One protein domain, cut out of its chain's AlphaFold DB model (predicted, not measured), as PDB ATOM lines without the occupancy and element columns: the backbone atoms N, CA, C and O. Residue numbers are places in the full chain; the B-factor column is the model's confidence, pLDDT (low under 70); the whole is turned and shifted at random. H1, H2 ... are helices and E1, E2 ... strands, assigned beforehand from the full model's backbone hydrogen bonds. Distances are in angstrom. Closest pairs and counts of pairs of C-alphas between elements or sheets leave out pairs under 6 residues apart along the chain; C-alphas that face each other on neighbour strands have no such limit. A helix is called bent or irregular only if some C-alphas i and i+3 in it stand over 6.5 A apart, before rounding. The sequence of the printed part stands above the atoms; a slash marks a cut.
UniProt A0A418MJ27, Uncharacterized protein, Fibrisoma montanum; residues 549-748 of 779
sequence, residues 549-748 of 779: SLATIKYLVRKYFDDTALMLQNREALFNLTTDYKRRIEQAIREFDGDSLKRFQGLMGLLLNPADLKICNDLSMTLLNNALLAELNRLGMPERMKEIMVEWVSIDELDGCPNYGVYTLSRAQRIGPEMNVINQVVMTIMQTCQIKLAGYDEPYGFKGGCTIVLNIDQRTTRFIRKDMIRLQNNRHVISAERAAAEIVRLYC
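Overview. This is residues 549 to 748 of the 779 residues of an uncharacterized protein of Fibrisoma montanum (UniProt A0A418MJ27). A long, twisted antiparallel sheet, with the long strand E3 as its spine, joins two groups of helices: the helical hairpin H1 and H2 packs over one face of the sheet at the E2 end, and H4, crossed by H6, packs along E1 at the other end. H5 sits at the far end beyond H4, the small hairpin E6 and E7 packs on H4 through E7, and H3 follows H2. The printed part has 200 residues with six named helices and seven named strands, in the order H1 H2 H3 H4 H5 E1 E2 E3 E4 E5 E6 E7 H6, a mixed class. It is only just loose, close to compact, with a radius of gyration of the C-alphas of 20.0 A, and spans 61 by 40 by 35 A.

Along the chain. H1, residues 549 to 567, begins with C-alpha 549 at (-6.572, 10.929, -43.090) and is 27.6 A long. H2 is residues 571 to 590, 28.3 A, and H3 residues 594 to 604. H4, residues 610 to 634, 33.1 A, has a kink of 54 degrees near residue 618 and is only just irregular: C-alphas 615 and 618 are 6.8 A apart. H5 is residues 639 to 642 and E1 residues 646 to 651. E2 is residues 660 to 671, 32.3 A; E3 is residues 677 to 693, 50.0 A; E4 is residues 700 to 711, 35.9 A. E5 is residues 717 to 721, E6 725 to 728 and E7 731 to 734. H6, residues 736 to 748, ends with C-alpha 748 at (-48.845, 18.447, -43.218).

Arrangement. E2, E3, E4 and E5 form a meander, each strand the antiparallel neighbour of the one before. E1 and E2 lie on one side of E3, E4 on the other. N 690 and O 650 of E3 and E1 are 2.7 A apart, N 663 and O 684 of E2 and E3 2.8 A, N 702 and O 689 of E4 and E3 2.7 A, N 707 and O 720 of E4 and E5 2.8 A, and N 726 and O 733 of E6 and E7 2.8 A, within hydrogen-bond range. H1 and H2 touch, opposite ways at a shallow tilt of 5 degrees; their closest C-alphas, Met 567 and Leu 574, are 5.3 A apart. They lie on the same face, at heights over the sheet of 9.6 A and 7.8 A. H3 only grazes the sheet with residues 603 to 604. H4 touches H6 with its residues 623 to 632 alone, at a steep tilt of 62 degrees; the closest C-alphas, Leu 628 and Ala 740, are 4.4 A apart. H1 and H4 are apart. Every O i to N i+4 pair is within hydrogen-bond range in H2, H3 and H6; in H1 13 of 15 and in H4 17 of 21 are, and H5 is too short for such a pair.

Size, cuts and confidence. The C-alphas farthest apart, Glu 639 and Met 675, are 61.2 A apart. The printed part has no cut and no long link. Mean pLDDT of the printed part is 72.8; 74 residues are under 70, among them 601 to 620 and 723 to 748.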
ATOM      1  N   SER A 549      -5.503  10.009 -43.474       67.81
ATOM      2  CA  SER A 549      -6.572  10.929 -43.090       67.81
ATOM      3  C   SER A 549      -7.437  10.436 -41.916       67.81
ATOM      4  O   SER A 549      -7.853  11.221 -41.058       67.81
ATOM      5  N   LEU A 550      -7.652   9.121 -41.805       68.12
ATOM      6  CA  LEU A 550      -8.411   8.522 -40.705       68.12
ATOM      7  C   LEU A 550      -7.602   8.477 -39.397       68.12
ATOM      8  O   LEU A 550      -8.166   8.608 -38.306       68.12
ATOM      9  N   ALA A 551      -6.279   8.319 -39.486       70.19
ATOM     10  CA  ALA A 551      -5.380   8.368 -38.337       70.19
ATOM     11  C   ALA A 551      -5.363   9.765 -37.699       70.19
ATOM     12  O   ALA A 551      -5.340   9.870 -36.472       70.19
ATOM     13  N   THR A 552      -5.473  10.825 -38.506       75.75
ATOM     14  CA  THR A 552      -5.599  12.209 -38.024       75.75
ATOM     15  C   THR A 552      -6.861  12.399 -37.182       75.75
ATOM     16  O   THR A 552      -6.774  12.905 -36.064       75.75
ATOM     17  N   ILE A 553      -8.023  11.925 -37.651       78.06
ATOM     18  CA  ILE A 553      -9.269  11.989 -36.865       78.06
ATOM     19  C   ILE A 553      -9.132  11.180 -35.570       78.06
ATOM     20  O   ILE A 553      -9.451  11.687 -34.494       78.06
ATOM     21  N   LYS A 554      -8.609   9.947 -35.634       75.31
ATOM     22  CA  LYS A 554      -8.381   9.114 -34.437       75.31
ATOM     23  C   LYS A 554      -7.483   9.822 -33.413       75.31
ATOM     24  O   LYS A 554      -7.760   9.755 -32.215       75.31
ATOM     25  N   TYR A 555      -6.430  10.501 -33.869       81.31
ATOM     26  CA  TYR A 555      -5.543  11.293 -33.015       81.31
ATOM     27  C   TYR A 555      -6.277  12.473 -32.369       81.31
ATOM     28  O   TYR A 555      -6.225  12.615 -31.149       81.31
ATOM     29  N   LEU A 556      -7.001  13.277 -33.157       83.69
ATOM     30  CA  LEU A 556      -7.751  14.434 -32.657       83.69
ATOM     31  C   LEU A 556      -8.789  14.032 -31.606       83.69
ATOM     32  O   LEU A 556      -8.882  14.679 -30.570       83.69
ATOM     33  N   VAL A 557      -9.521  12.940 -31.834       83.25
ATOM     34  CA  VAL A 557     -10.545  12.448 -30.900       83.25
ATOM     35  C   VAL A 557      -9.925  11.967 -29.583       83.25
ATOM     36  O   VAL A 557     -10.459  12.253 -28.512       83.25
ATOM     37  N   ARG A 558      -8.785  11.268 -29.629       82.38
ATOM     38  CA  ARG A 558      -8.064  10.870 -28.406       82.38
ATOM     39  C   ARG A 558      -7.527  12.078 -27.653       82.38
ATOM     40  O   ARG A 558      -7.744  12.187 -26.453       82.38
ATOM     41  N   LYS A 559      -6.903  13.013 -28.366       85.38
ATOM     42  CA  LYS A 559      -6.371  14.235 -27.765       85.38
ATOM     43  C   LYS A 559      -7.474  15.094 -27.143       85.38
ATOM     44  O   LYS A 559      -7.295  15.613 -26.050       85.38
ATOM     45  N   TYR A 560      -8.640  15.173 -27.786       88.25
ATOM     46  CA  TYR A 560      -9.827  15.808 -27.220       88.25
ATOM     47  C   TYR A 560     -10.217  15.189 -25.873       88.25
ATOM     48  O   TYR A 560     -10.498  15.921 -24.923       88.25
ATOM     49  N   PHE A 561     -10.216  13.855 -25.759       86.94
ATOM     50  CA  PHE A 561     -10.510  13.188 -24.490       86.94
ATOM     51  C   PHE A 561      -9.534  13.633 -23.392       86.94
ATOM     52  O   PHE A 561      -9.981  13.995 -22.304       86.94
ATOM     53  N   ASP A 562      -8.235  13.657 -23.682       85.06
ATOM     54  CA  ASP A 562      -7.196  14.025 -22.717       85.06
ATOM     55  C   ASP A 562      -7.267  15.510 -22.325       85.06
ATOM     56  O   ASP A 562      -7.342  15.832 -21.137       85.06
ATOM     57  N   ASP A 563      -7.339  16.417 -23.301       85.31
ATOM     58  CA  ASP A 563      -7.340  17.866 -23.059       85.31
ATOM     59  C   ASP A 563      -8.603  18.321 -22.302       85.31
ATOM     60  O   ASP A 563      -8.545  19.206 -21.445       85.31
ATOM     61  N   THR A 564      -9.754  17.691 -22.562       85.25
ATOM     62  CA  THR A 564     -11.007  18.020 -21.859       85.25
ATOM     63  C   THR A 564     -11.064  17.505 -20.424       85.25
ATOM     64  O   THR A 564     -11.895  17.990 -19.653       85.25
ATOM     65  N   ALA A 565     -10.175  16.587 -20.020       82.06
ATOM     66  CA  ALA A 565     -10.115  16.066 -18.649       82.06
ATOM     67  C   ALA A 565      -9.982  17.185 -17.610       82.06
ATOM     68  O   ALA A 565     -10.603  17.142 -16.549       82.06
ATOM     69  N   LEU A 566      -9.170  18.190 -17.942       78.19
ATOM     70  CA  LEU A 566      -8.812  19.294 -17.057       78.19
ATOM     71  C   LEU A 566      -9.870  20.406 -17.033       78.19
ATOM     72  O   LEU A 566      -9.813  21.279 -16.174       78.19
ATOM     73  N   MET A 567     -10.846  20.368 -17.946       80.00
ATOM     74  CA  MET A 567     -11.836  21.435 -18.140       80.00
ATOM     75  C   MET A 567     -13.231  21.066 -17.621       80.00
ATOM     76  O   MET A 567     -14.157  21.860 -17.747       80.00
ATOM     77  N   LEU A 568     -13.409  19.893 -17.000       74.25
ATOM     78  CA  LEU A 568     -14.725  19.419 -16.537       74.25
ATOM     79  C   LEU A 568     -15.386  20.341 -15.497       74.25
ATOM     80  O   LEU A 568     -16.605  20.317 -15.355       74.25
ATOM     81  N   GLN A 569     -14.595  21.148 -14.785       75.50
ATOM     82  CA  GLN A 569     -15.087  22.113 -13.797       75.50
ATOM     83  C   GLN A 569     -15.401  23.496 -14.392       75.50
ATOM     84  O   GLN A 569     -16.073  24.288 -13.742       75.50
ATOM     85  N   ASN A 570     -14.947  23.792 -15.617       86.31
ATOM     86  CA  ASN A 570     -15.210  25.056 -16.303       86.31
ATOM     87  C   ASN A 570     -15.920  24.782 -17.635       86.31
ATOM     88  O   ASN A 570     -15.291  24.480 -18.651       86.31
ATOM     89  N   ARG A 571     -17.251  24.896 -17.625       87.88
ATOM     90  CA  ARG A 571     -18.110  24.553 -18.768       87.88
ATOM     91  C   ARG A 571     -17.897  25.465 -19.974       87.88
ATOM     92  O   ARG A 571     -17.976  24.981 -21.099       87.88
ATOM     93  N   GLU A 572     -17.582  26.739 -19.762       90.12
ATOM     94  CA  GLU A 572     -17.261  27.666 -20.851       90.12
ATOM     95  C   GLU A 572     -15.935  27.284 -21.523       90.12
ATOM     96  O   GLU A 572     -15.866  27.171 -22.747       90.12
ATOM     97  N   ALA A 573     -14.895  26.992 -20.733       88.62
ATOM     98  CA  ALA A 573     -13.622  26.507 -21.266       88.62
ATOM     99  C   ALA A 573     -13.789  25.166 -21.999       88.62
ATOM    100  O   ALA A 573     -13.247  24.988 -23.092       88.62
ATOM    101  N   LEU A 574     -14.588  24.250 -21.443       88.19
ATOM    102  CA  LEU A 574     -14.945  22.983 -22.080       88.19
ATOM    103  C   LEU A 574     -15.674  23.204 -23.413       88.19
ATOM    104  O   LEU A 574     -15.348  22.538 -24.396       88.19
ATOM    105  N   PHE A 575     -16.633  24.132 -23.469       89.69
ATOM    106  CA  PHE A 575     -17.364  24.479 -24.689       89.69
ATOM    107  C   PHE A 575     -16.440  25.076 -25.756       89.69
ATOM    108  O   PHE A 575     -16.461  24.630 -26.904       89.69
ATOM    109  N   ASN A 576     -15.595  26.038 -25.384       89.88
ATOM    110  CA  ASN A 576     -14.660  26.690 -26.301       89.88
ATOM    111  C   ASN A 576     -13.657  25.685 -26.881       89.88
ATOM    112  O   ASN A 576     -13.453  25.638 -28.094       89.88
ATOM    113  N   LEU A 577     -13.094  24.822 -26.029       89.81
ATOM    114  CA  LEU A 577     -12.189  23.757 -26.454       89.81
ATOM    115  C   LEU A 577     -12.903  22.735 -27.351       89.81
ATOM    116  O   LEU A 577     -12.360  22.317 -28.369       89.81
ATOM    117  N   THR A 578     -14.138  22.359 -27.011       90.31
ATOM    118  CA  THR A 578     -14.947  21.453 -27.839       90.31
ATOM    119  C   THR A 578     -15.211  22.058 -29.217       90.31
ATOM    120  O   THR A 578     -15.041  21.367 -30.217       90.31
ATOM    121  N   THR A 579     -15.553  23.344 -29.294       88.69
ATOM    122  CA  THR A 579     -15.778  24.059 -30.562       88.69
ATOM    123  C   THR A 579     -14.515  24.117 -31.427       88.69
ATOM    124  O   THR A 579     -14.592  23.874 -32.629       88.69
ATOM    125  N   ASP A 580     -13.340  24.355 -30.836       89.12
ATOM    126  CA  ASP A 580     -12.053  24.297 -31.549       89.12
ATOM    127  C   ASP A 580     -11.763  22.885 -32.096       89.12
ATOM    128  O   ASP A 580     -11.427  22.728 -33.271       89.12
ATOM    129  N   TYR A 581     -11.980  21.837 -31.296       89.38
ATOM    130  CA  TYR A 581     -11.815  20.457 -31.761       89.38
ATOM    131  C   TYR A 581     -12.807  20.065 -32.860       89.38
ATOM    132  O   TYR A 581     -12.404  19.389 -33.808       89.38
ATOM    133  N   LYS A 582     -14.070  20.512 -32.782       88.38
ATOM    134  CA  LYS A 582     -15.057  20.334 -33.860       88.38
ATOM    135  C   LYS A 582     -14.515  20.904 -35.175       88.38
ATOM    136  O   LYS A 582     -14.394  20.154 -36.140       88.38
ATOM    137  N   ARG A 583     -14.070  22.168 -35.170       86.19
ATOM    138  CA  ARG A 583     -13.503  22.849 -36.351       86.19
ATOM    139  C   ARG A 583     -12.295  22.109 -36.926       86.19
ATOM    140  O   ARG A 583     -12.199  21.928 -38.135       86.19
ATOM    141  N   ARG A 584     -11.382  21.628 -36.073       86.38
ATOM    142  CA  ARG A 584     -10.200  20.856 -36.508       86.38
ATOM    143  C   ARG A 584     -10.571  19.529 -37.159       86.38
ATOM    144  O   ARG A 584      -9.942  19.140 -38.138       86.38
ATOM    145  N   ILE A 585     -11.569  18.827 -36.622       85.12
ATOM    146  CA  ILE A 585     -12.052  17.567 -37.198       85.12
ATOM    147  C   ILE A 585     -12.747  17.833 -38.536       85.12
ATOM    148  O   ILE A 585     -12.476  17.129 -39.504       85.12
ATOM    149  N   GLU A 586     -13.592  18.861 -38.624       82.12
ATOM    150  CA  GLU A 586     -14.253  19.239 -39.878       82.12
ATOM    151  C   GLU A 586     -13.239  19.664 -40.946       82.12
ATOM    152  O   GLU A 586     -13.340  19.235 -42.095       82.12
ATOM    153  N   GLN A 587     -12.217  20.439 -40.573       81.38
ATOM    154  CA  GLN A 587     -11.117  20.786 -41.469       81.38
ATOM    155  C   GLN A 587     -10.357  19.539 -41.932       81.38
ATOM    156  O   GLN A 587     -10.113  19.391 -43.127       81.38
ATOM    157  N   ALA A 588     -10.039  18.612 -41.021       81.56
ATOM    158  CA  ALA A 588      -9.382  17.362 -41.386       81.56
ATOM    159  C   ALA A 588     -10.217  16.570 -42.403       81.56
ATOM    160  O   ALA A 588      -9.652  16.074 -43.368       81.56
ATOM    161  N   ILE A 589     -11.547  16.503 -42.243       78.38
ATOM    162  CA  ILE A 589     -12.455  15.846 -43.201       78.38
ATOM    163  C   ILE A 589     -12.419  16.542 -44.572       78.38
ATOM    164  O   ILE A 589     -12.414  15.859 -45.596       78.38
ATOM    165  N   ARG A 590     -12.367  17.881 -44.615       76.75
ATOM    166  CA  ARG A 590     -12.277  18.658 -45.871       76.75
ATOM    167  C   ARG A 590     -10.964  18.433 -46.626       76.75
ATOM    168  O   ARG A 590     -10.935  18.577 -47.842       76.75
ATOM    169  N   GLU A 591      -9.895  18.073 -45.925       78.19
ATOM    170  CA  GLU A 591      -8.577  17.794 -46.509       78.19
ATOM    171  C   GLU A 591      -8.430  16.346 -47.020       78.19
ATOM    172  O   GLU A 591      -7.371  15.981 -47.536       78.19
ATOM    173  N   PHE A 592      -9.470  15.507 -46.905       75.31
ATOM    174  CA  PHE A 592      -9.427  14.126 -47.391       75.31
ATOM    175  C   PHE A 592      -9.261  14.081 -48.914       75.31
ATOM    176  O   PHE A 592      -9.933  14.799 -49.655       75.31
ATOM    177  N   ASP A 593      -8.412  13.173 -49.399       74.75
ATOM    178  CA  ASP A 593      -8.400  12.831 -50.818       74.75
ATOM    179  C   ASP A 593      -9.686  12.076 -51.215       74.75
ATOM    180  O   ASP A 593     -10.434  11.569 -50.373       74.75
ATOM    181  N   GLY A 594      -9.971  12.007 -52.521       69.44
ATOM    182  CA  GLY A 594     -11.232  11.447 -53.020       69.44
ATOM    183  C   GLY A 594     -11.489   9.998 -52.586       69.44
ATOM    184  O   GLY A 594     -12.637   9.627 -52.332       69.44
ATOM    185  N   ASP A 595     -10.437   9.188 -52.445       69.62
ATOM    186  CA  ASP A 595     -10.549   7.793 -52.012       69.62
ATOM    187  C   ASP A 595     -10.770   7.668 -50.499       69.62
ATOM    188  O   ASP A 595     -11.617   6.876 -50.069       69.62
ATOM    189  N   SER A 596     -10.075   8.457 -49.671       70.69
ATOM    190  CA  SER A 596     -10.300   8.479 -48.219       70.69
ATOM    191  C   SER A 596     -11.682   9.017 -47.879       70.69
ATOM    192  O   SER A 596     -12.350   8.469 -47.001       70.69
ATOM    193  N   LEU A 597     -12.151  10.034 -48.608       72.38
ATOM    194  CA  LEU A 597     -13.496  10.574 -48.448       72.38
ATOM    195  C   LEU A 597     -14.560   9.524 -48.772       72.38
ATOM    196  O   LEU A 597     -15.467   9.318 -47.969       72.38
ATOM    197  N   LYS A 598     -14.409   8.785 -49.878       68.88
ATOM    198  CA  LYS A 598     -15.306   7.668 -50.224       68.88
ATOM    199  C   LYS A 598     -15.328   6.580 -49.152       68.88
ATOM    200  O   LYS A 598     -16.399   6.095 -48.790       68.88
ATOM    201  N   ARG A 599     -14.162   6.202 -48.615       69.31
ATOM    202  CA  ARG A 599     -14.076   5.225 -47.512       69.31
ATOM    203  C   ARG A 599     -14.796   5.736 -46.270       69.31
ATOM    204  O   ARG A 599     -15.605   5.013 -45.697       69.31
ATOM    205  N   PHE A 600     -14.548   6.985 -45.884       73.88
ATOM    206  CA  PHE A 600     -15.189   7.618 -44.737       73.88
ATOM    207  C   PHE A 600     -16.713   7.693 -44.898       73.88
ATOM    208  O   PHE A 600     -17.447   7.286 -44.001       73.88
ATOM    209  N   GLN A 601     -17.204   8.103 -46.068       69.75
ATOM    210  CA  GLN A 601     -18.631   8.098 -46.399       69.75
ATOM    211  C   GLN A 601     -19.241   6.694 -46.293       69.75
ATOM    212  O   GLN A 601     -20.302   6.533 -45.689       69.75
ATOM    213  N   GLY A 602     -18.556   5.668 -46.813       64.88
ATOM    214  CA  GLY A 602     -19.003   4.273 -46.739       64.88
ATOM    215  C   GLY A 602     -19.159   3.758 -45.303       64.88
ATOM    216  O   GLY A 602     -20.145   3.079 -44.994       64.88
ATOM    217  N   LEU A 603     -18.238   4.139 -44.410       67.62
ATOM    218  CA  LEU A 603     -18.316   3.834 -42.976       67.62
ATOM    219  C   LEU A 603     -19.500   4.541 -42.318       67.62
ATOM    220  O   LEU A 603     -20.303   3.929 -41.613       67.62
ATOM    221  N   MET A 604     -19.636   5.834 -42.591       67.44
ATOM    222  CA  MET A 604     -20.611   6.688 -41.928       67.44
ATOM    223  C   MET A 604     -22.034   6.529 -42.481       67.44
ATOM    224  O   MET A 604     -22.980   6.944 -41.822       67.44
ATOM    225  N   GLY A 605     -22.196   5.921 -43.664       61.44
ATOM    226  CA  GLY A 605     -23.471   5.879 -44.398       61.44
ATOM    227  C   GLY A 605     -24.003   7.270 -44.742       61.44
ATOM    228  O   GLY A 605     -25.211   7.491 -44.819       61.44
ATOM    229  N   LEU A 606     -23.077   8.214 -44.906       61.28
ATOM    230  CA  LEU A 606     -23.353   9.580 -45.332       61.28
ATOM    231  C   LEU A 606     -23.662   9.597 -46.833       61.28
ATOM    232  O   LEU A 606     -23.344   8.651 -47.557       61.28
ATOM    233  N   LEU A 607     -24.309  10.664 -47.296       54.81
ATOM    234  CA  LEU A 607     -24.657  10.834 -48.699       54.81
ATOM    235  C   LEU A 607     -23.409  10.767 -49.571       54.81
ATOM    236  O   LEU A 607     -22.339  11.279 -49.230       54.81
ATOM    237  N   LEU A 608     -23.621  10.113 -50.705       56.34
ATOM    238  CA  LEU A 608     -22.693   9.912 -51.803       56.34
ATOM    239  C   LEU A 608     -21.928  11.197 -52.148       56.34
ATOM    240  O   LEU A 608     -22.463  12.292 -52.043       56.34
ATOM    241  N   ASN A 609     -20.674  11.090 -52.588       56.38
ATOM    242  CA  ASN A 609     -19.995  12.250 -53.174       56.38
ATOM    243  C   ASN A 609     -20.774  12.776 -54.411       56.38
ATOM    244  O   ASN A 609     -21.606  12.053 -54.969       56.38
ATOM    245  N   PRO A 610     -20.500  14.005 -54.889       56.53
ATOM    246  CA  PRO A 610     -21.243  14.594 -56.009       56.53
ATOM    247  C   PRO A 610     -21.232  13.751 -57.299       56.53
ATOM    248  O   PRO A 610     -22.204  13.748 -58.055       56.53
ATOM    249  N   ALA A 611     -20.160  12.987 -57.548       57.50
ATOM    250  CA  ALA A 611     -20.052  12.119 -58.721       57.50
ATOM    251  C   ALA A 611     -21.005  10.913 -58.643       57.50
ATOM    252  O   ALA A 611     -21.662  10.572 -59.628       57.50
ATOM    253  N   ASP A 612     -21.123  10.311 -57.463       56.09
ATOM    254  CA  ASP A 612     -22.037   9.208 -57.181       56.09
ATOM    255  C   ASP A 612     -23.500   9.702 -57.112       56.09
ATOM    256  O   ASP A 612     -24.410   9.008 -57.576       56.09
ATOM    257  N   LEU A 613     -23.742  10.934 -56.633       57.12
ATOM    258  CA  LEU A 613     -25.069  11.565 -56.627       57.12
ATOM    259  C   LEU A 613     -25.596  11.811 -58.047       57.12
ATOM    260  O   LEU A 613     -26.769  11.577 -58.309       57.12
ATOM    261  N   LYS A 614     -24.741  12.218 -58.991       59.91
ATOM    262  CA  LYS A 614     -25.145  12.456 -60.387       59.91
ATOM    263  C   LYS A 614     -25.665  11.189 -61.074       59.91
ATOM    264  O   LYS A 614     -26.634  11.254 -61.821       59.91
ATOM    265  N   ILE A 615     -25.045  10.042 -60.796       56.03
ATOM    266  CA  ILE A 615     -25.490   8.723 -61.279       56.03
ATOM    267  C   ILE A 615     -26.780   8.301 -60.566       56.03
ATOM    268  O   ILE A 615     -27.645   7.654 -61.155       56.03
ATOM    269  N   CYS A 616     -26.917   8.674 -59.294       53.41
ATOM    270  CA  CYS A 616     -28.100   8.370 -58.509       53.41
ATOM    271  C   CYS A 616     -29.300   9.223 -58.876       53.41
ATOM    272  O   CYS A 616     -30.387   8.665 -58.858       53.41
ATOM    273  N   ASN A 617     -29.135  10.507 -59.195       58.53
ATOM    274  CA  ASN A 617     -30.223  11.472 -59.336       58.53
ATOM    275  C   ASN A 617     -31.327  10.963 -60.269       58.53
ATOM    276  O   ASN A 617     -32.467  10.867 -59.834       58.53
ATOM    277  N   ASP A 618     -31.015  10.493 -61.473       59.78
ATOM    278  CA  ASP A 618     -32.056  10.051 -62.416       59.78
ATOM    279  C   ASP A 618     -32.853   8.823 -61.914       59.78
ATOM    280  O   ASP A 618     -34.086   8.764 -62.011       59.78
ATOM    281  N   LEU A 619     -32.169   7.841 -61.315       58.12
ATOM    282  CA  LEU A 619     -32.795   6.622 -60.779       58.12
ATOM    283  C   LEU A 619     -33.531   6.885 -59.453       58.12
ATOM    284  O   LEU A 619     -34.601   6.337 -59.187       58.12
ATOM    285  N   SER A 620     -32.951   7.753 -58.634       63.12
ATOM    286  CA  SER A 620     -33.403   8.179 -57.313       63.12
ATOM    287  C   SER A 620     -34.717   8.933 -57.379       63.12
ATOM    288  O   SER A 620     -35.652   8.606 -56.656       63.12
ATOM    289  N   MET A 621     -34.799   9.895 -58.290       70.38
ATOM    290  CA  MET A 621     -35.965  10.737 -58.530       70.38
ATOM    291  C   MET A 621     -37.196   9.915 -58.889       70.38
ATOM    292  O   MET A 621     -38.261  10.077 -58.300       70.38
ATOM    293  N   THR A 622     -37.027   8.965 -59.806       70.19
ATOM    294  CA  THR A 622     -38.111   8.081 -60.246       70.19
ATOM    295  C   THR A 622     -38.603   7.190 -59.102       70.19
ATOM    296  O   THR A 622     -39.804   7.076 -58.869       70.19
ATOM    297  N   LEU A 623     -37.685   6.565 -58.357       68.94
ATOM    298  CA  LEU A 623     -38.033   5.705 -57.222       68.94
ATOM    299  C   LEU A 623     -38.700   6.484 -56.086       68.94
ATOM    300  O   LEU A 623     -39.674   6.010 -55.505       68.94
ATOM    301  N   LEU A 624     -38.189   7.675 -55.786       70.31
ATOM    302  CA  LEU A 624     -38.701   8.529 -54.730       70.31
ATOM    303  C   LEU A 624     -40.077   9.097 -55.094       70.31
ATOM    304  O   LEU A 624     -40.975   9.031 -54.263       70.31
ATOM    305  N   ASN A 625     -40.292   9.536 -56.338       76.25
ATOM    306  CA  ASN A 625     -41.610   9.966 -56.812       76.25
ATOM    307  C   ASN A 625     -42.631   8.816 -56.794       76.25
ATOM    308  O   ASN A 625     -43.770   9.016 -56.378       76.25
ATOM    309  N   ASN A 626     -42.225   7.592 -57.151       76.00
ATOM    310  CA  ASN A 626     -43.095   6.415 -57.044       76.00
ATOM    311  C   ASN A 626     -43.465   6.091 -55.589       76.00
ATOM    312  O   ASN A 626     -44.623   5.785 -55.304       76.00
ATOM    313  N   ALA A 627     -42.502   6.159 -54.667       71.25
ATOM    314  CA  ALA A 627     -42.758   5.942 -53.245       71.25
ATOM    315  C   ALA A 627     -43.628   7.052 -52.640       71.25
ATOM    316  O   ALA A 627     -44.535   6.758 -51.864       71.25
ATOM    317  N   LEU A 628     -43.402   8.308 -53.038       73.12
ATOM    318  CA  LEU A 628     -44.217   9.456 -52.647       73.12
ATOM    319  C   LEU A 628     -45.665   9.274 -53.095       73.12
ATOM    320  O   LEU A 628     -46.578   9.381 -52.281       73.12
ATOM    321  N   LEU A 629     -45.876   8.905 -54.357       79.31
ATOM    322  CA  LEU A 629     -47.207   8.631 -54.886       79.31
ATOM    323  C   LEU A 629     -47.878   7.450 -54.165       79.31
ATOM    324  O   LEU A 629     -49.067   7.514 -53.851       79.31
ATOM    325  N   ALA A 630     -47.134   6.379 -53.880       74.38
ATOM    326  CA  ALA A 630     -47.645   5.232 -53.131       74.38
ATOM    327  C   ALA A 630     -48.073   5.619 -51.705       74.38
ATOM    328  O   ALA A 630     -49.159   5.230 -51.273       74.38
ATOM    329  N   GLU A 631     -47.274   6.423 -51.002       68.50
ATOM    330  CA  GLU A 631     -47.579   6.890 -49.646       68.50
ATOM    331  C   GLU A 631     -48.769   7.864 -49.629       68.50
ATOM    332  O   GLU A 631     -49.678   7.712 -48.813       68.50
ATOM    333  N   LEU A 632     -48.834   8.808 -50.574       73.25
ATOM    334  CA  LEU A 632     -49.977   9.714 -50.737       73.25
ATOM    335  C   LEU A 632     -51.280   8.951 -51.019       73.25
ATOM    336  O   LEU A 632     -52.330   9.284 -50.464       73.25
ATOM    337  N   ASN A 633     -51.215   7.902 -51.846       76.31
ATOM    338  CA  ASN A 633     -52.355   7.026 -52.116       76.31
ATOM    339  C   ASN A 633     -52.761   6.220 -50.880       76.31
ATOM    340  O   ASN A 633     -53.951   6.129 -50.582       76.31
ATOM    341  N   ARG A 634     -51.792   5.673 -50.139       71.81
ATOM    342  CA  ARG A 634     -52.039   4.936 -48.890       71.81
ATOM    343  C   ARG A 634     -52.762   5.798 -47.855       71.81
ATOM    344  O   ARG A 634     -53.607   5.290 -47.127       71.81
ATOM    345  N   LEU A 635     -52.438   7.089 -47.801       65.44
ATOM    346  CA  LEU A 635     -53.032   8.057 -46.877       65.44
ATOM    347  C   LEU A 635     -54.334   8.695 -47.394       65.44
ATOM    348  O   LEU A 635     -54.917   9.516 -46.693       65.44
ATOM    349  N   GLY A 636     -54.799   8.340 -48.597       71.50
ATOM    350  CA  GLY A 636     -56.048   8.861 -49.160       71.50
ATOM    351  C   GLY A 636     -56.024  10.367 -49.456       71.50
ATOM    352  O   GLY A 636     -57.059  11.025 -49.360       71.50
ATOM    353  N   MET A 637     -54.857  10.925 -49.787       72.06
ATOM    354  CA  MET A 637     -54.688  12.371 -49.972       72.06
ATOM    355  C   MET A 637     -55.398  12.900 -51.241       72.06
ATOM    356  O   MET A 637     -55.533  12.160 -52.222       72.06
ATOM    357  N   PRO A 638     -55.838  14.178 -51.265       72.69
ATOM    358  CA  PRO A 638     -56.513  14.782 -52.419       72.69
ATOM    359  C   PRO A 638     -55.667  14.757 -53.704       72.69
ATOM    360  O   PRO A 638     -54.454  14.940 -53.636       72.69
ATOM    361  N   GLU A 639     -56.299  14.644 -54.879       74.25
ATOM    362  CA  GLU A 639     -55.606  14.547 -56.186       74.25
ATOM    363  C   GLU A 639     -54.590  15.672 -56.441       74.25
ATOM    364  O   GLU A 639     -53.491  15.405 -56.910       74.25
ATOM    365  N   ARG A 640     -54.878  16.906 -56.006       71.06
ATOM    366  CA  ARG A 640     -53.934  18.040 -56.096       71.06
ATOM    367  C   ARG A 640     -52.583  17.801 -55.401       71.06
ATOM    368  O   ARG A 640     -51.588  18.390 -55.789       71.06
ATOM    369  N   MET A 641     -52.538  16.978 -54.347       64.56
ATOM    370  CA  MET A 641     -51.282  16.627 -53.667       64.56
ATOM    371  C   MET A 641     -50.529  15.526 -54.414       64.56
ATOM    372  O   MET A 641     -49.322  15.404 -54.264       64.56
ATOM    373  N   LYS A 642     -51.210  14.735 -55.246       70.25
ATOM    374  CA  LYS A 642     -50.573  13.689 -56.056       70.25
ATOM    375  C   LYS A 642     -49.807  14.256 -57.253       70.25
ATOM    376  O   LYS A 642     -49.024  13.535 -57.858       70.25
ATOM    377  N   GLU A 643     -49.997  15.541 -57.557       72.56
ATOM    378  CA  GLU A 643     -49.200  16.301 -58.529       72.56
ATOM    379  C   GLU A 643     -47.818  16.707 -57.977       72.56
ATOM    380  O   GLU A 643     -46.949  17.123 -58.743       72.56
ATOM    381  N   ILE A 644     -47.586  16.564 -56.662       73.50
ATOM    382  CA  ILE A 644     -46.290  16.846 -56.037       73.50
ATOM    383  C   ILE A 644     -45.278  15.800 -56.500       73.50
ATOM    384  O   ILE A 644     -45.416  14.605 -56.230       73.50
ATOM    385  N   MET A 645     -44.217  16.270 -57.142       76.69
ATOM    386  CA  MET A 645     -43.074  15.454 -57.526       76.69
ATOM    387  C   MET A 645     -41.791  16.158 -57.119       76.69
ATOM    388  O   MET A 645     -41.705  17.384 -57.145       76.69
ATOM    389  N   VAL A 646     -40.769  15.389 -56.776       74.12
ATOM    390  CA  VAL A 646     -39.413  15.916 -56.697       74.12
ATOM    391  C   VAL A 646     -38.954  16.270 -58.112       74.12
ATOM    392  O   VAL A 646     -39.176  15.487 -59.041       74.12
ATOM    393  N   GLU A 647     -38.310  17.434 -58.263       76.75
ATOM    394  CA  GLU A 647     -37.698  17.943 -59.506       76.75
ATOM    395  C   GLU A 647     -36.184  17.694 -59.584       76.75
ATOM    396  O   GLU A 647     -35.678  17.324 -60.644       76.75
ATOM    397  N   TRP A 648     -35.463  17.825 -58.467       73.62
ATOM    398  CA  TRP A 648     -34.051  17.451 -58.360       73.62
ATOM    399  C   TRP A 648     -33.611  17.272 -56.900       73.62
ATOM    400  O   TRP A 648     -34.286  17.717 -55.968       73.62
ATOM    401  N   VAL A 649     -32.445  16.642 -56.721       67.50
ATOM    402  CA  VAL A 649     -31.753  16.444 -55.437       67.50
ATOM    403  C   VAL A 649     -30.294  16.905 -55.573       67.50
ATOM    404  O   VAL A 649     -29.616  16.543 -56.536       67.50
ATOM    405  N   SER A 650     -29.803  17.725 -54.642       66.06
ATOM    406  CA  SER A 650     -28.387  18.107 -54.523       66.06
ATOM    407  C   SER A 650     -27.919  17.928 -53.089       66.06
ATOM    408  O   SER A 650     -28.720  17.866 -52.160       66.06
ATOM    409  N   ILE A 651     -26.611  17.859 -52.883       65.94
ATOM    410  CA  ILE A 651     -26.045  17.970 -51.540       65.94
ATOM    411  C   ILE A 651     -25.688  19.438 -51.304       65.94
ATOM    412  O   ILE A 651     -25.465  20.181 -52.259       65.94
ATOM    413  N   ASP A 652     -25.697  19.871 -50.047       63.91
ATOM    414  CA  ASP A 652     -25.135  21.166 -49.679       63.91
ATOM    415  C   ASP A 652     -23.617  21.147 -49.965       63.91
ATOM    416  O   ASP A 652     -22.896  20.305 -49.421       63.91
ATOM    417  N   GLU A 653     -23.142  21.993 -50.882       63.25
ATOM    418  CA  GLU A 653     -21.773  21.961 -51.423       63.25
ATOM    419  C   GLU A 653     -20.987  23.226 -51.053       63.25
ATOM    420  O   GLU A 653     -21.445  24.349 -51.260       63.25
ATOM    421  N   LEU A 654     -19.750  23.032 -50.585       54.06
ATOM    422  CA  LEU A 654     -18.715  24.066 -50.505       54.06
ATOM    423  C   LEU A 654     -17.509  23.578 -51.319       54.06
ATOM    424  O   LEU A 654     -16.988  22.491 -51.068       54.06
ATOM    425  N   ASP A 655     -17.104  24.349 -52.332       52.19
ATOM    426  CA  ASP A 655     -15.949  24.069 -53.206       52.19
ATOM    427  C   ASP A 655     -15.934  22.662 -53.853       52.19
ATOM    428  O   ASP A 655     -14.879  22.072 -54.088       52.19
ATOM    429  N   GLY A 656     -17.113  22.102 -54.160       50.91
ATOM    430  CA  GLY A 656     -17.259  20.798 -54.825       50.91
ATOM    431  C   GLY A 656     -17.140  19.575 -53.905       50.91
ATOM    432  O   GLY A 656     -17.091  18.447 -54.403       50.91
ATOM    433  N   CYS A 657     -17.113  19.769 -52.581       50.91
ATOM    434  CA  CYS A 657     -17.201  18.701 -51.584       50.91
ATOM    435  C   CYS A 657     -18.509  18.797 -50.776       50.91
ATOM    436  O   CYS A 657     -18.998  19.904 -50.534       50.91
ATOM    437  N   PRO A 658     -19.075  17.660 -50.319       60.41
ATOM    438  CA  PRO A 658     -20.253  17.682 -49.461       60.41
ATOM    439  C   PRO A 658     -19.987  18.411 -48.139       60.41
ATOM    440  O   PRO A 658     -18.947  18.199 -47.515       60.41
ATOM    441  N   ASN A 659     -20.940  19.221 -47.684       68.25
ATOM    442  CA  ASN A 659     -20.853  19.910 -46.403       68.25
ATOM    443  C   ASN A 659     -21.077  18.923 -45.242       68.25
ATOM    444  O   ASN A 659     -22.175  18.382 -45.072       68.25
ATOM    445  N   TYR A 660     -20.031  18.680 -44.448       72.50
ATOM    446  CA  TYR A 660     -20.100  17.899 -43.211       72.50
ATOM    447  C   TYR A 660     -19.999  18.829 -42.013       72.50
ATOM    448  O   TYR A 660     -19.036  19.587 -41.899       72.50
ATOM    449  N   GLY A 661     -20.959  18.707 -41.100       74.56
ATOM    450  CA  GLY A 661     -20.900  19.344 -39.793       74.56
ATOM    451  C   GLY A 661     -20.652  18.303 -38.712       74.56
ATOM    452  O   GLY A 661     -21.456  17.384 -38.540       74.56
ATOM    453  N   VAL A 662     -19.578  18.447 -37.943       80.56
ATOM    454  CA  VAL A 662     -19.502  17.835 -36.617       80.56
ATOM    455  C   VAL A 662     -20.502  18.608 -35.768       80.56
ATOM    456  O   VAL A 662     -20.314  19.777 -35.462       80.56
ATOM    457  N   TYR A 663     -21.619  17.983 -35.421       77.56
ATOM    458  CA  TYR A 663     -22.713  18.657 -34.728       77.56
ATOM    459  C   TYR A 663     -22.469  18.678 -33.222       77.56
ATOM    460  O   TYR A 663     -22.565  19.726 -32.576       77.56
ATOM    461  N   THR A 664     -22.067  17.531 -32.676       86.38
ATOM    462  CA  THR A 664     -21.735  17.367 -31.262       86.38
ATOM    463  C   THR A 664     -20.441  16.576 -31.115       86.38
ATOM    464  O   THR A 664     -20.119  15.702 -31.921       86.38
ATOM    465  N   LEU A 665     -19.682  16.915 -30.079       90.12
ATOM    466  CA  LEU A 665     -18.482  16.210 -29.654       90.12
ATOM    467  C   LEU A 665     -18.481  16.233 -28.128       90.12
ATOM    468  O   LEU A 665     -18.696  17.281 -27.519       90.12
ATOM    469  N   SER A 666     -18.351  15.074 -27.498       91.19
ATOM    470  CA  SER A 666     -18.517  14.948 -26.053       91.19
ATOM    471  C   SER A 666     -17.660  13.833 -25.487       91.19
ATOM    472  O   SER A 666     -17.726  12.686 -25.926       91.19
ATOM    473  N   ARG A 667     -16.892  14.156 -24.451       92.12
ATOM    474  CA  ARG A 667     -16.245  13.167 -23.588       92.12
ATOM    475  C   ARG A 667     -17.282  12.570 -22.643       92.12
ATOM    476  O   ARG A 667     -18.070  13.316 -22.080       92.12
ATOM    477  N   ALA A 668     -17.223  11.268 -22.396       91.94
ATOM    478  CA  ALA A 668     -18.026  10.583 -21.388       91.94
ATOM    479  C   ALA A 668     -17.152   9.657 -20.534       91.94
ATOM    480  O   ALA A 668     -16.347   8.891 -21.061       91.94
ATOM    481  N   GLN A 669     -17.326   9.708 -19.215       92.25
ATOM    482  CA  GLN A 669     -16.731   8.770 -18.268       92.25
ATOM    483  C   GLN A 669     -17.835   8.171 -17.402       92.25
ATOM    484  O   GLN A 669     -18.342   8.793 -16.468       92.25
ATOM    485  N   ARG A 670     -18.247   6.954 -17.739       91.88
ATOM    486  CA  ARG A 670     -19.419   6.308 -17.148       91.88
ATOM    487  C   ARG A 670     -18.993   5.290 -16.113       91.88
ATOM    488  O   ARG A 670     -18.076   4.513 -16.353       91.88
ATOM    489  N   ILE A 671     -19.706   5.275 -14.992       88.44
ATOM    490  CA  ILE A 671     -19.494   4.318 -13.907       88.44
ATOM    491  C   ILE A 671     -20.670   3.339 -13.889       88.44
ATOM    492  O   ILE A 671     -21.842   3.745 -13.903       88.44
ATOM    493  N   GLY A 672     -20.352   2.050 -13.917       83.69
ATOM    494  CA  GLY A 672     -21.303   0.953 -13.824       83.69
ATOM    495  C   GLY A 672     -21.612   0.551 -12.383       83.69
ATOM    496  O   GLY A 672     -20.943   0.985 -11.443       83.69
ATOM    497  N   PRO A 673     -22.652  -0.272 -12.186       80.12
ATOM    498  CA  PRO A 673     -23.075  -0.727 -10.863       80.12
ATOM    499  C   PRO A 673     -22.005  -1.561 -10.141       80.12
ATOM    500  O   PRO A 673     -21.982  -1.570  -8.915       80.12
ATOM    501  N   GLU A 674     -21.097  -2.206 -10.880       80.62
ATOM    502  CA  GLU A 674     -19.955  -2.960 -10.339       80.62
ATOM    503  C   GLU A 674     -18.689  -2.087 -10.201       80.62
ATOM    504  O   GLU A 674     -17.577  -2.596 -10.101       80.62
ATOM    505  N   MET A 675     -18.847  -0.756 -10.209       82.19
ATOM    506  CA  MET A 675     -17.765   0.244 -10.200       82.19
ATOM    507  C   MET A 675     -16.794   0.153 -11.385       82.19
ATOM    508  O   MET A 675     -15.727   0.765 -11.368       82.19
ATOM    509  N   ASN A 676     -17.165  -0.565 -12.443       85.19
ATOM    510  CA  ASN A 676     -16.434  -0.541 -13.697       85.19
ATOM    511  C   ASN A 676     -16.575   0.835 -14.359       85.19
ATOM    512  O   ASN A 676     -17.655   1.429 -14.366       85.19
ATOM    513  N   VAL A 677     -15.477   1.343 -14.910       88.81
ATOM    514  CA  VAL A 677     -15.428   2.653 -15.566       88.81
ATOM    515  C   VAL A 677     -15.252   2.451 -17.063       88.81
ATOM    516  O   VAL A 677     -14.464   1.606 -17.479       88.81
ATOM    517  N   ILE A 678     -15.990   3.224 -17.856       89.88
ATOM    518  CA  ILE A 678     -15.860   3.264 -19.311       89.88
ATOM    519  C   ILE A 678     -15.600   4.694 -19.753       89.88
ATOM    520  O   ILE A 678     -16.396   5.596 -19.475       89.88
ATOM    521  N   ASN A 679     -14.506   4.874 -20.482       91.12
ATOM    522  CA  ASN A 679     -14.088   6.127 -21.082       91.12
ATOM    523  C   ASN A 679     -14.448   6.142 -22.568       91.12
ATOM    524  O   ASN A 679     -14.009   5.295 -23.351       91.12
ATOM    525  N   GLN A 680     -15.251   7.120 -22.965       91.31
ATOM    526  CA  GLN A 680     -15.781   7.239 -24.314       91.31
ATOM    527  C   GLN A 680     -15.660   8.661 -24.852       91.31
ATOM    528  O   GLN A 680     -15.684   9.642 -24.107       91.31
ATOM    529  N   VAL A 681     -15.593   8.760 -26.176       91.94
ATOM    530  CA  VAL A 681     -15.918   9.983 -26.907       91.94
ATOM    531  C   VAL A 681     -17.109   9.696 -27.807       91.94
ATOM    532  O   VAL A 681     -17.100   8.733 -28.575       91.94
ATOM    533  N   VAL A 682     -18.133  10.530 -27.692       91.50
ATOM    534  CA  VAL A 682     -19.328  10.514 -28.531       91.50
ATOM    535  C   VAL A 682     -19.227  11.691 -29.490       91.50
ATOM    536  O   VAL A 682     -18.993  12.822 -29.064       91.50
ATOM    537  N   MET A 683     -19.361  11.428 -30.783       89.81
ATOM    538  CA  MET A 683     -19.273  12.439 -31.830       89.81
ATOM    539  C   MET A 683     -20.393  12.239 -32.837       89.81
ATOM    540  O   MET A 683     -20.531  11.158 -33.399       89.81
ATOM    541  N   THR A 684     -21.150  13.286 -33.124       87.38
ATOM    542  CA  THR A 684     -22.184  13.257 -34.155       87.38
ATOM    543  C   THR A 684     -21.713  14.029 -35.373       87.38
ATOM    544  O   THR A 684     -21.362  15.203 -35.268       87.38
ATOM    545  N   ILE A 685     -21.759  13.385 -36.537       83.44
ATOM    546  CA  ILE A 685     -21.521  14.024 -37.831       83.44
ATOM    547  C   ILE A 685     -22.825  14.042 -38.611       83.44
ATOM    548  O   ILE A 685     -23.499  13.016 -38.741       83.44
ATOM    549  N   MET A 686     -23.164  15.211 -39.135       79.44
ATOM    550  CA  MET A 686     -24.357  15.453 -39.926       79.44
ATOM    551  C   MET A 686     -24.007  15.981 -41.310       79.44
ATOM    552  O   MET A 686     -22.966  16.604 -41.522       79.44
ATOM    553  N   GLN A 687     -24.916  15.734 -42.242       75.75
ATOM    554  CA  GLN A 687     -24.854  16.212 -43.613       75.75
ATOM    555  C   GLN A 687     -26.259  16.599 -44.067       75.75
ATOM    556  O   GLN A 687     -27.237  15.948 -43.684       75.75
ATOM    557  N   THR A 688     -26.349  17.632 -44.900       73.25
ATOM    558  CA  THR A 688     -27.620  18.140 -45.423       73.25
ATOM    559  C   THR A 688     -27.716  17.906 -46.930       73.25
ATOM    560  O   THR A 688     -26.775  18.176 -47.673       73.25
ATOM    561  N   CYS A 689     -28.863  17.416 -47.385       70.06
ATOM    562  CA  CYS A 689     -29.243  17.265 -48.784       70.06
ATOM    563  C   CYS A 689     -30.354  18.257 -49.110       70.06
ATOM    564  O   CYS A 689     -31.319  18.331 -48.364       70.06
ATOM    565  N   GLN A 690     -30.268  18.971 -50.220       73.00
ATOM    566  CA  GLN A 690     -31.326  19.848 -50.709       73.00
ATOM    567  C   GLN A 690     -32.180  19.123 -51.753       73.00
ATOM    568  O   GLN A 690     -31.659  18.432 -52.628       73.00
ATOM    569  N   ILE A 691     -33.498  19.271 -51.665       70.44
ATOM    570  CA  ILE A 691     -34.465  18.660 -52.581       70.44
ATOM    571  C   ILE A 691     -35.446  19.729 -53.052       70.44
ATOM    572  O   ILE A 691     -36.016  20.440 -52.227       70.44
ATOM    573  N   LYS A 692     -35.691  19.828 -54.361       74.62
ATOM    574  CA  LYS A 692     -36.716  20.727 -54.911       74.62
ATOM    575  C   LYS A 692     -37.982  19.966 -55.279       74.62
ATOM    576  O   LYS A 692     -37.910  18.902 -55.893       74.62
ATOM    577  N   LEU A 693     -39.128  20.538 -54.933       73.38
ATOM    578  CA  LEU A 693     -40.454  19.995 -55.213       73.38
ATOM    579  C   LEU A 693     -41.163  20.833 -56.281       73.38
ATOM    580  O   LEU A 693     -41.023  22.055 -56.319       73.38
ATOM    581  N   ALA A 694     -41.947  20.172 -57.128       73.69
ATOM    582  CA  ALA A 694     -42.762  20.824 -58.140       73.69
ATOM    583  C   ALA A 694     -43.792  21.756 -57.481       73.69
ATOM    584  O   ALA A 694     -44.516  21.359 -56.567       73.69
ATOM    585  N   GLY A 695     -43.846  23.006 -57.951       68.88
ATOM    586  CA  GLY A 695     -44.745  24.038 -57.421       68.88
ATOM    587  C   GLY A 695     -44.239  24.785 -56.180       68.88
ATOM    588  O   GLY A 695     -45.017  25.537 -55.597       68.88
ATOM    589  N   TYR A 696     -42.976  24.596 -55.780       66.06
ATOM    590  CA  TYR A 696     -42.336  25.306 -54.665       66.06
ATOM    591  C   TYR A 696     -41.072  26.039 -55.127       66.06
ATOM    592  O   TYR A 696     -40.256  25.491 -55.873       66.06
ATOM    593  N   ASP A 697     -40.916  27.280 -54.660       68.38
ATOM    594  CA  ASP A 697     -39.804  28.145 -55.063       68.38
ATOM    595  C   ASP A 697     -38.509  27.842 -54.292       68.38
ATOM    596  O   ASP A 697     -37.422  27.948 -54.862       68.38
ATOM    597  N   GLU A 698     -38.604  27.401 -53.031       71.06
ATOM    598  CA  GLU A 698     -37.436  27.120 -52.186       71.06
ATOM    599  C   GLU A 698     -37.148  25.612 -52.041       71.06
ATOM    600  O   GLU A 698     -38.070  24.822 -51.811       71.06
ATOM    601  N   PRO A 699     -35.876  25.185 -52.168       68.25
ATOM    602  CA  PRO A 699     -35.477  23.807 -51.917       68.25
ATOM    603  C   PRO A 699     -35.530  23.479 -50.420       68.25
ATOM    604  O   PRO A 699     -35.271  24.325 -49.565       68.25
ATOM    605  N   TYR A 700     -35.828  22.223 -50.102       65.56
ATOM    606  CA  TYR A 700     -35.927  21.731 -48.737       65.56
ATOM    607  C   TYR A 700     -34.698  20.909 -48.320       65.56
ATOM    608  O   TYR A 700     -34.270  20.000 -49.035       65.56
ATOM    609  N   GLY A 701     -34.189  21.178 -47.113       66.88
ATOM    610  CA  GLY A 701     -33.023  20.517 -46.529       66.88
ATOM    611  C   GLY A 701     -33.357  19.251 -45.731       66.88
ATOM    612  O   GLY A 701     -33.863  19.315 -44.612       66.88
ATOM    613  N   PHE A 702     -32.984  18.090 -46.251       66.69
ATOM    614  CA  PHE A 702     -32.990  16.799 -45.568       66.69
ATOM    615  C   PHE A 702     -31.693  16.582 -44.797       66.69
ATOM    616  O   PHE A 702     -30.609  16.788 -45.334       66.69
ATOM    617  N   LYS A 703     -31.781  16.109 -43.552       70.94
ATOM    618  CA  LYS A 703     -30.601  15.839 -42.720       70.94
ATOM    619  C   LYS A 703     -30.361  14.336 -42.592       70.94
ATOM    620  O   LYS A 703     -31.262  13.568 -42.254       70.94
ATOM    621  N   GLY A 704     -29.121  13.928 -42.825       73.38
ATOM    622  CA  GLY A 704     -28.596  12.597 -42.538       73.38
ATOM    623  C   GLY A 704     -27.408  12.688 -41.588       73.38
ATOM    624  O   GLY A 704     -26.900  13.775 -41.305       73.38
ATOM    625  N   GLY A 705     -26.954  11.549 -41.076       77.81
ATOM    626  CA  GLY A 705     -25.805  11.555 -40.187       77.81
ATOM    627  C   GLY A 705     -25.502  10.226 -39.527       77.81
ATOM    628  O   GLY A 705     -26.221   9.231 -39.671       77.81
ATOM    629  N   CYS A 706     -24.431  10.258 -38.748       83.69
ATOM    630  CA  CYS A 706     -23.984   9.151 -37.932       83.69
ATOM    631  C   CYS A 706     -23.497   9.659 -36.571       83.69
ATOM    632  O   CYS A 706     -22.768  10.650 -36.479       83.69
ATOM    633  N   THR A 707     -23.909   8.956 -35.523       88.38
ATOM    634  CA  THR A 707     -23.355   9.065 -34.178       88.38
ATOM    635  C   THR A 707     -22.239   8.034 -34.046       88.38
ATOM    636  O   THR A 707     -22.443   6.837 -34.245       88.38
ATOM    637  N   ILE A 708     -21.041   8.499 -33.727       88.75
ATOM    638  CA  ILE A 708     -19.858   7.686 -33.490       88.75
ATOM    639  C   ILE A 708     -19.645   7.591 -31.988       88.75
ATOM    640  O   ILE A 708     -19.517   8.609 -31.311       88.75
ATOM    641  N   VAL A 709     -19.538   6.367 -31.480       90.00
ATOM    642  CA  VAL A 709     -19.137   6.110 -30.095       90.00
ATOM    643  C   VAL A 709     -17.784   5.415 -30.115       90.00
ATOM    644  O   VAL A 709     -17.678   4.255 -30.516       90.00
ATOM    645  N   LEU A 710     -16.743   6.134 -29.703       88.25
ATOM    646  CA  LEU A 710     -15.393   5.605 -29.544       88.25
ATOM    647  C   LEU A 710     -15.175   5.212 -28.085       88.25
ATOM    648  O   LEU A 710     -15.172   6.074 -27.210       88.25
ATOM    649  N   ASN A 711     -14.936   3.931 -27.828       85.88
ATOM    650  CA  ASN A 711     -14.477   3.447 -26.533       85.88
ATOM    651  C   ASN A 711     -12.946   3.535 -26.476       85.88
ATOM    652  O   ASN A 711     -12.242   2.873 -27.246       85.88
ATOM    653  N   ILE A 712     -12.433   4.369 -25.574       84.19
ATOM    654  CA  ILE A 712     -10.998   4.626 -25.432       84.19
ATOM    655  C   ILE A 712     -10.291   3.411 -24.828       84.19
ATOM    656  O   ILE A 712      -9.220   3.028 -25.306       84.19
ATOM    657  N   ASP A 713     -10.917   2.765 -23.844       79.69
ATOM    658  CA  ASP A 713     -10.328   1.657 -23.091       79.69
ATOM    659  C   ASP A 713     -10.272   0.377 -23.937       79.69
ATOM    660  O   ASP A 713      -9.234  -0.276 -24.044       79.69
ATOM    661  N   GLN A 714     -11.383   0.037 -24.595       76.44
ATOM    662  CA  GLN A 714     -11.515  -1.179 -25.406       76.44
ATOM    663  C   GLN A 714     -11.038  -0.999 -26.852       76.44
ATOM    664  O   GLN A 714     -10.972  -1.972 -27.600       76.44
ATOM    665  N   ARG A 715     -10.725   0.237 -27.266       77.25
ATOM    666  CA  ARG A 715     -10.363   0.607 -28.648       77.25
ATOM    667  C   ARG A 715     -11.410   0.189 -29.689       77.25
ATOM    668  O   ARG A 715     -11.076  -0.034 -30.850       77.25
ATOM    669  N   THR A 716     -12.674   0.108 -29.288       81.06
ATOM    670  CA  THR A 716     -13.796  -0.205 -30.176       81.06
ATOM    671  C   THR A 716     -14.464   1.079 -30.657       81.06
ATOM    672  O   THR A 716     -14.502   2.084 -29.952       81.06
ATOM    673  N   THR A 717     -14.976   1.070 -31.886       83.44
ATOM    674  CA  THR A 717     -15.733   2.193 -32.459       83.44
ATOM    675  C   THR A 717     -17.070   1.673 -32.954       83.44
ATOM    676  O   THR A 717     -17.108   0.662 -33.652       83.44
ATOM    677  N   ARG A 718     -18.168   2.344 -32.607       86.44
ATOM    678  CA  ARG A 718     -19.503   2.052 -33.140       86.44
ATOM    679  C   ARG A 718     -19.939   3.195 -34.045       86.44
ATOM    680  O   ARG A 718     -19.798   4.354 -33.668       86.44
ATOM    681  N   PHE A 719     -20.485   2.847 -35.205       83.25
ATOM    682  CA  PHE A 719     -21.088   3.787 -36.147       83.25
ATOM    683  C   PHE A 719     -22.599   3.574 -36.145       83.25
ATOM    684  O   PHE A 719     -23.096   2.514 -36.530       83.25
ATOM    685  N   ILE A 720     -23.327   4.571 -35.664       85.94
ATOM    686  CA  ILE A 720     -24.768   4.516 -35.449       85.94
ATOM    687  C   ILE A 720     -25.391   5.498 -36.417       85.94
ATOM    688  O   ILE A 720     -25.449   6.704 -36.187       85.94
ATOM    689  N   ARG A 721     -25.810   4.960 -37.552       78.69
ATOM    690  CA  ARG A 721     -26.193   5.743 -38.717       78.69
ATOM    691  C   ARG A 721     -27.654   5.559 -39.070       78.69
ATOM    692  O   ARG A 721     -28.244   4.508 -38.818       78.69
ATOM    693  N   LYS A 722     -28.208   6.590 -39.696       71.12
ATOM    694  CA  LYS A 722     -29.551   6.579 -40.267       71.12
ATOM    695  C   LYS A 722     -29.461   7.005 -41.726       71.12
ATOM    696  O   LYS A 722     -29.707   8.161 -42.065       71.12
ATOM    697  N   ASP A 723     -29.070   6.041 -42.555       59.22
ATOM    698  CA  ASP A 723     -28.803   6.225 -43.983       59.22
ATOM    699  C   ASP A 723     -30.039   6.798 -44.701       59.22
ATOM    700  O   ASP A 723     -31.174   6.375 -44.460       59.22
ATOM    701  N   MET A 724     -29.822   7.758 -45.600       55.50
ATOM    702  CA  MET A 724     -30.864   8.293 -46.491       55.50
ATOM    703  C   MET A 724     -30.872   7.549 -47.838       55.50
ATOM    704  O   MET A 724     -31.931   7.255 -48.395       55.50
ATOM    705  N   ILE A 725     -29.682   7.171 -48.318       52.47
ATOM    706  CA  ILE A 725     -29.444   6.396 -49.539       52.47
ATOM    707  C   ILE A 725     -28.448   5.291 -49.193       52.47
ATOM    708  O   ILE A 725     -27.351   5.576 -48.716       52.47
ATOM    709  N   ARG A 726     -28.819   4.028 -49.408       51.06
ATOM    710  CA  ARG A 726     -27.972   2.867 -49.122       51.06
ATOM    711  C   ARG A 726     -27.573   2.171 -50.417       51.06
ATOM    712  O   ARG A 726     -28.416   1.868 -51.255       51.06
ATOM    713  N   LEU A 727     -26.293   1.843 -50.551       43.75
ATOM    714  CA  LEU A 727     -25.826   0.885 -51.550       43.75
ATOM    715  C   LEU A 727     -26.197  -0.533 -51.097       43.75
ATOM    716  O   LEU A 727     -25.681  -1.035 -50.098       43.75
ATOM    717  N   GLN A 728     -27.107  -1.183 -51.821       44.75
ATOM    718  CA  GLN A 728     -27.419  -2.604 -51.662       44.75
ATOM    719  C   GLN A 728     -27.313  -3.303 -53.016       44.75
ATOM    720  O   GLN A 728     -27.972  -2.911 -53.973       44.75
ATOM    721  N   ASN A 729     -26.503  -4.366 -53.102       42.06
ATOM    722  CA  ASN A 729     -26.352  -5.188 -54.311       42.06
ATOM    723  C   ASN A 729     -26.066  -4.366 -55.588       42.06
ATOM    724  O   ASN A 729     -26.727  -4.564 -56.607       42.06
ATOM    725  N   ASN A 730     -25.125  -3.412 -55.532       36.78
ATOM    726  CA  ASN A 730     -24.821  -2.486 -56.637       36.78
ATOM    727  C   ASN A 730     -25.992  -1.604 -57.113       36.78
ATOM    728  O   ASN A 730     -25.923  -0.998 -58.182       36.78
ATOM    729  N   ARG A 731     -27.067  -1.497 -56.328       36.84
ATOM    730  CA  ARG A 731     -28.154  -0.546 -56.555       36.84
ATOM    731  C   ARG A 731     -28.181   0.459 -55.416       36.84
ATOM    732  O   ARG A 731     -28.171   0.092 -54.241       36.84
ATOM    733  N   HIS A 732     -28.206   1.732 -55.780       43.59
ATOM    734  CA  HIS A 732     -28.474   2.805 -54.840       43.59
ATOM    735  C   HIS A 732     -29.966   2.772 -54.523       43.59
ATOM    736  O   HIS A 732     -30.806   3.007 -55.388       43.59
ATOM    737  N   VAL A 733     -30.287   2.395 -53.293       45.19
ATOM    738  CA  VAL A 733     -31.646   2.362 -52.773       45.19
ATOM    739  C   VAL A 733     -31.772   3.580 -51.875       45.19
ATOM    740  O   VAL A 733     -31.259   3.590 -50.757       45.19
ATOM    741  N   ILE A 734     -32.432   4.634 -52.359       50.75
ATOM    742  CA  ILE A 734     -33.018   5.610 -51.435       50.75
ATOM    743  C   ILE A 734     -33.933   4.813 -50.510       50.75
ATOM    744  O   ILE A 734     -34.669   3.948 -50.992       50.75
ATOM    745  N   SER A 735     -33.939   5.100 -49.208       58.38
ATOM    746  CA  SER A 735     -35.108   4.751 -48.393       58.38
ATOM    747  C   SER A 735     -36.282   5.611 -48.876       58.38
ATOM    748  O   SER A 735     -36.622   6.628 -48.278       58.38
ATOM    749  N   ALA A 736     -36.816   5.264 -50.049       58.53
ATOM    750  CA  ALA A 736     -37.771   6.062 -50.798       58.53
ATOM    751  C   ALA A 736     -39.040   6.267 -49.970       58.53
ATOM    752  O   ALA A 736     -39.596   7.352 -49.976       58.53
ATOM    753  N   GLU A 737     -39.405   5.266 -49.168       56.16
ATOM    754  CA  GLU A 737     -40.473   5.308 -48.167       56.16
ATOM    755  C   GLU A 737     -40.226   6.359 -47.076       56.16
ATOM    756  O   GLU A 737     -41.142   7.090 -46.717       56.16
ATOM    757  N   ARG A 738     -38.992   6.485 -46.565       60.00
ATOM    758  CA  ARG A 738     -38.649   7.491 -45.551       60.00
ATOM    759  C   ARG A 738     -38.631   8.893 -46.143       60.00
ATOM    760  O   ARG A 738     -39.224   9.792 -45.561       60.00
ATOM    761  N   ALA A 739     -37.970   9.072 -47.285       61.38
ATOM    762  CA  ALA A 739     -37.924  10.364 -47.961       61.38
ATOM    763  C   ALA A 739     -39.335  10.813 -48.378       61.38
ATOM    764  O   ALA A 739     -39.710  11.954 -48.136       61.38
ATOM    765  N   ALA A 740     -40.157   9.898 -48.902       62.53
ATOM    766  CA  ALA A 740     -41.572  10.130 -49.176       62.53
ATOM    767  C   ALA A 740     -42.356  10.508 -47.915       62.53
ATOM    768  O   ALA A 740     -43.063  11.508 -47.923       62.53
ATOM    769  N   ALA A 741     -42.219   9.752 -46.821       61.56
ATOM    770  CA  ALA A 741     -42.904  10.045 -45.564       61.56
ATOM    771  C   ALA A 741     -42.497  11.407 -44.978       61.56
ATOM    772  O   ALA A 741     -43.347  12.120 -44.447       61.56
ATOM    773  N   GLU A 742     -41.222  11.783 -45.093       60.59
ATOM    774  CA  GLU A 742     -40.710  13.095 -44.691       60.59
ATOM    775  C   GLU A 742     -41.274  14.219 -45.580       60.59
ATOM    776  O   GLU A 742     -41.738  15.226 -45.048       60.59
ATOM    777  N   ILE A 743     -41.337  14.030 -46.905       63.44
ATOM    778  CA  ILE A 743     -41.978  14.984 -47.829       63.44
ATOM    779  C   ILE A 743     -43.458  15.153 -47.483       63.44
ATOM    780  O   ILE A 743     -43.903  16.273 -47.264       63.44
ATOM    781  N   VAL A 744     -44.223  14.064 -47.370       61.03
ATOM    782  CA  VAL A 744     -45.651  14.127 -47.006       61.03
ATOM    783  C   VAL A 744     -45.840  14.847 -45.673       61.03
ATOM    784  O   VAL A 744     -46.738  15.677 -45.541       61.03
ATOM    785  N   ARG A 745     -44.971  14.583 -44.691       57.38
ATOM    786  CA  ARG A 745     -45.021  15.263 -43.398       57.38
ATOM    787  C   ARG A 745     -44.835  16.769 -43.530       57.38
ATOM    788  O   ARG A 745     -45.576  17.493 -42.878       57.38
ATOM    789  N   LEU A 746     -43.891  17.240 -44.343       55.16
ATOM    790  CA  LEU A 746     -43.657  18.676 -44.545       55.16
ATOM    791  C   LEU A 746     -44.892  19.403 -45.058       55.16
ATOM    792  O   LEU A 746     -45.207  20.491 -44.588       55.16
ATOM    793  N   TYR A 747     -45.647  18.768 -45.951       52.69
ATOM    794  CA  TYR A 747     -46.922  19.315 -46.421       52.69
ATOM    795  C   TYR A 747     -48.001  19.358 -45.340       52.69
ATOM    796  O   TYR A 747     -48.917  20.174 -45.416       52.69
ATOM    797  N   CYS A 748     -47.914  18.485 -44.340       46.72
ATOM    798  CA  CYS A 748     -48.845  18.447 -43.218       46.72
ATOM    799  C   CYS A 748     -48.368  19.276 -42.009       46.72
ATOM    800  O   CYS A 748     -49.133  19.440 -41.062       46.72
TER     801      CYS A 748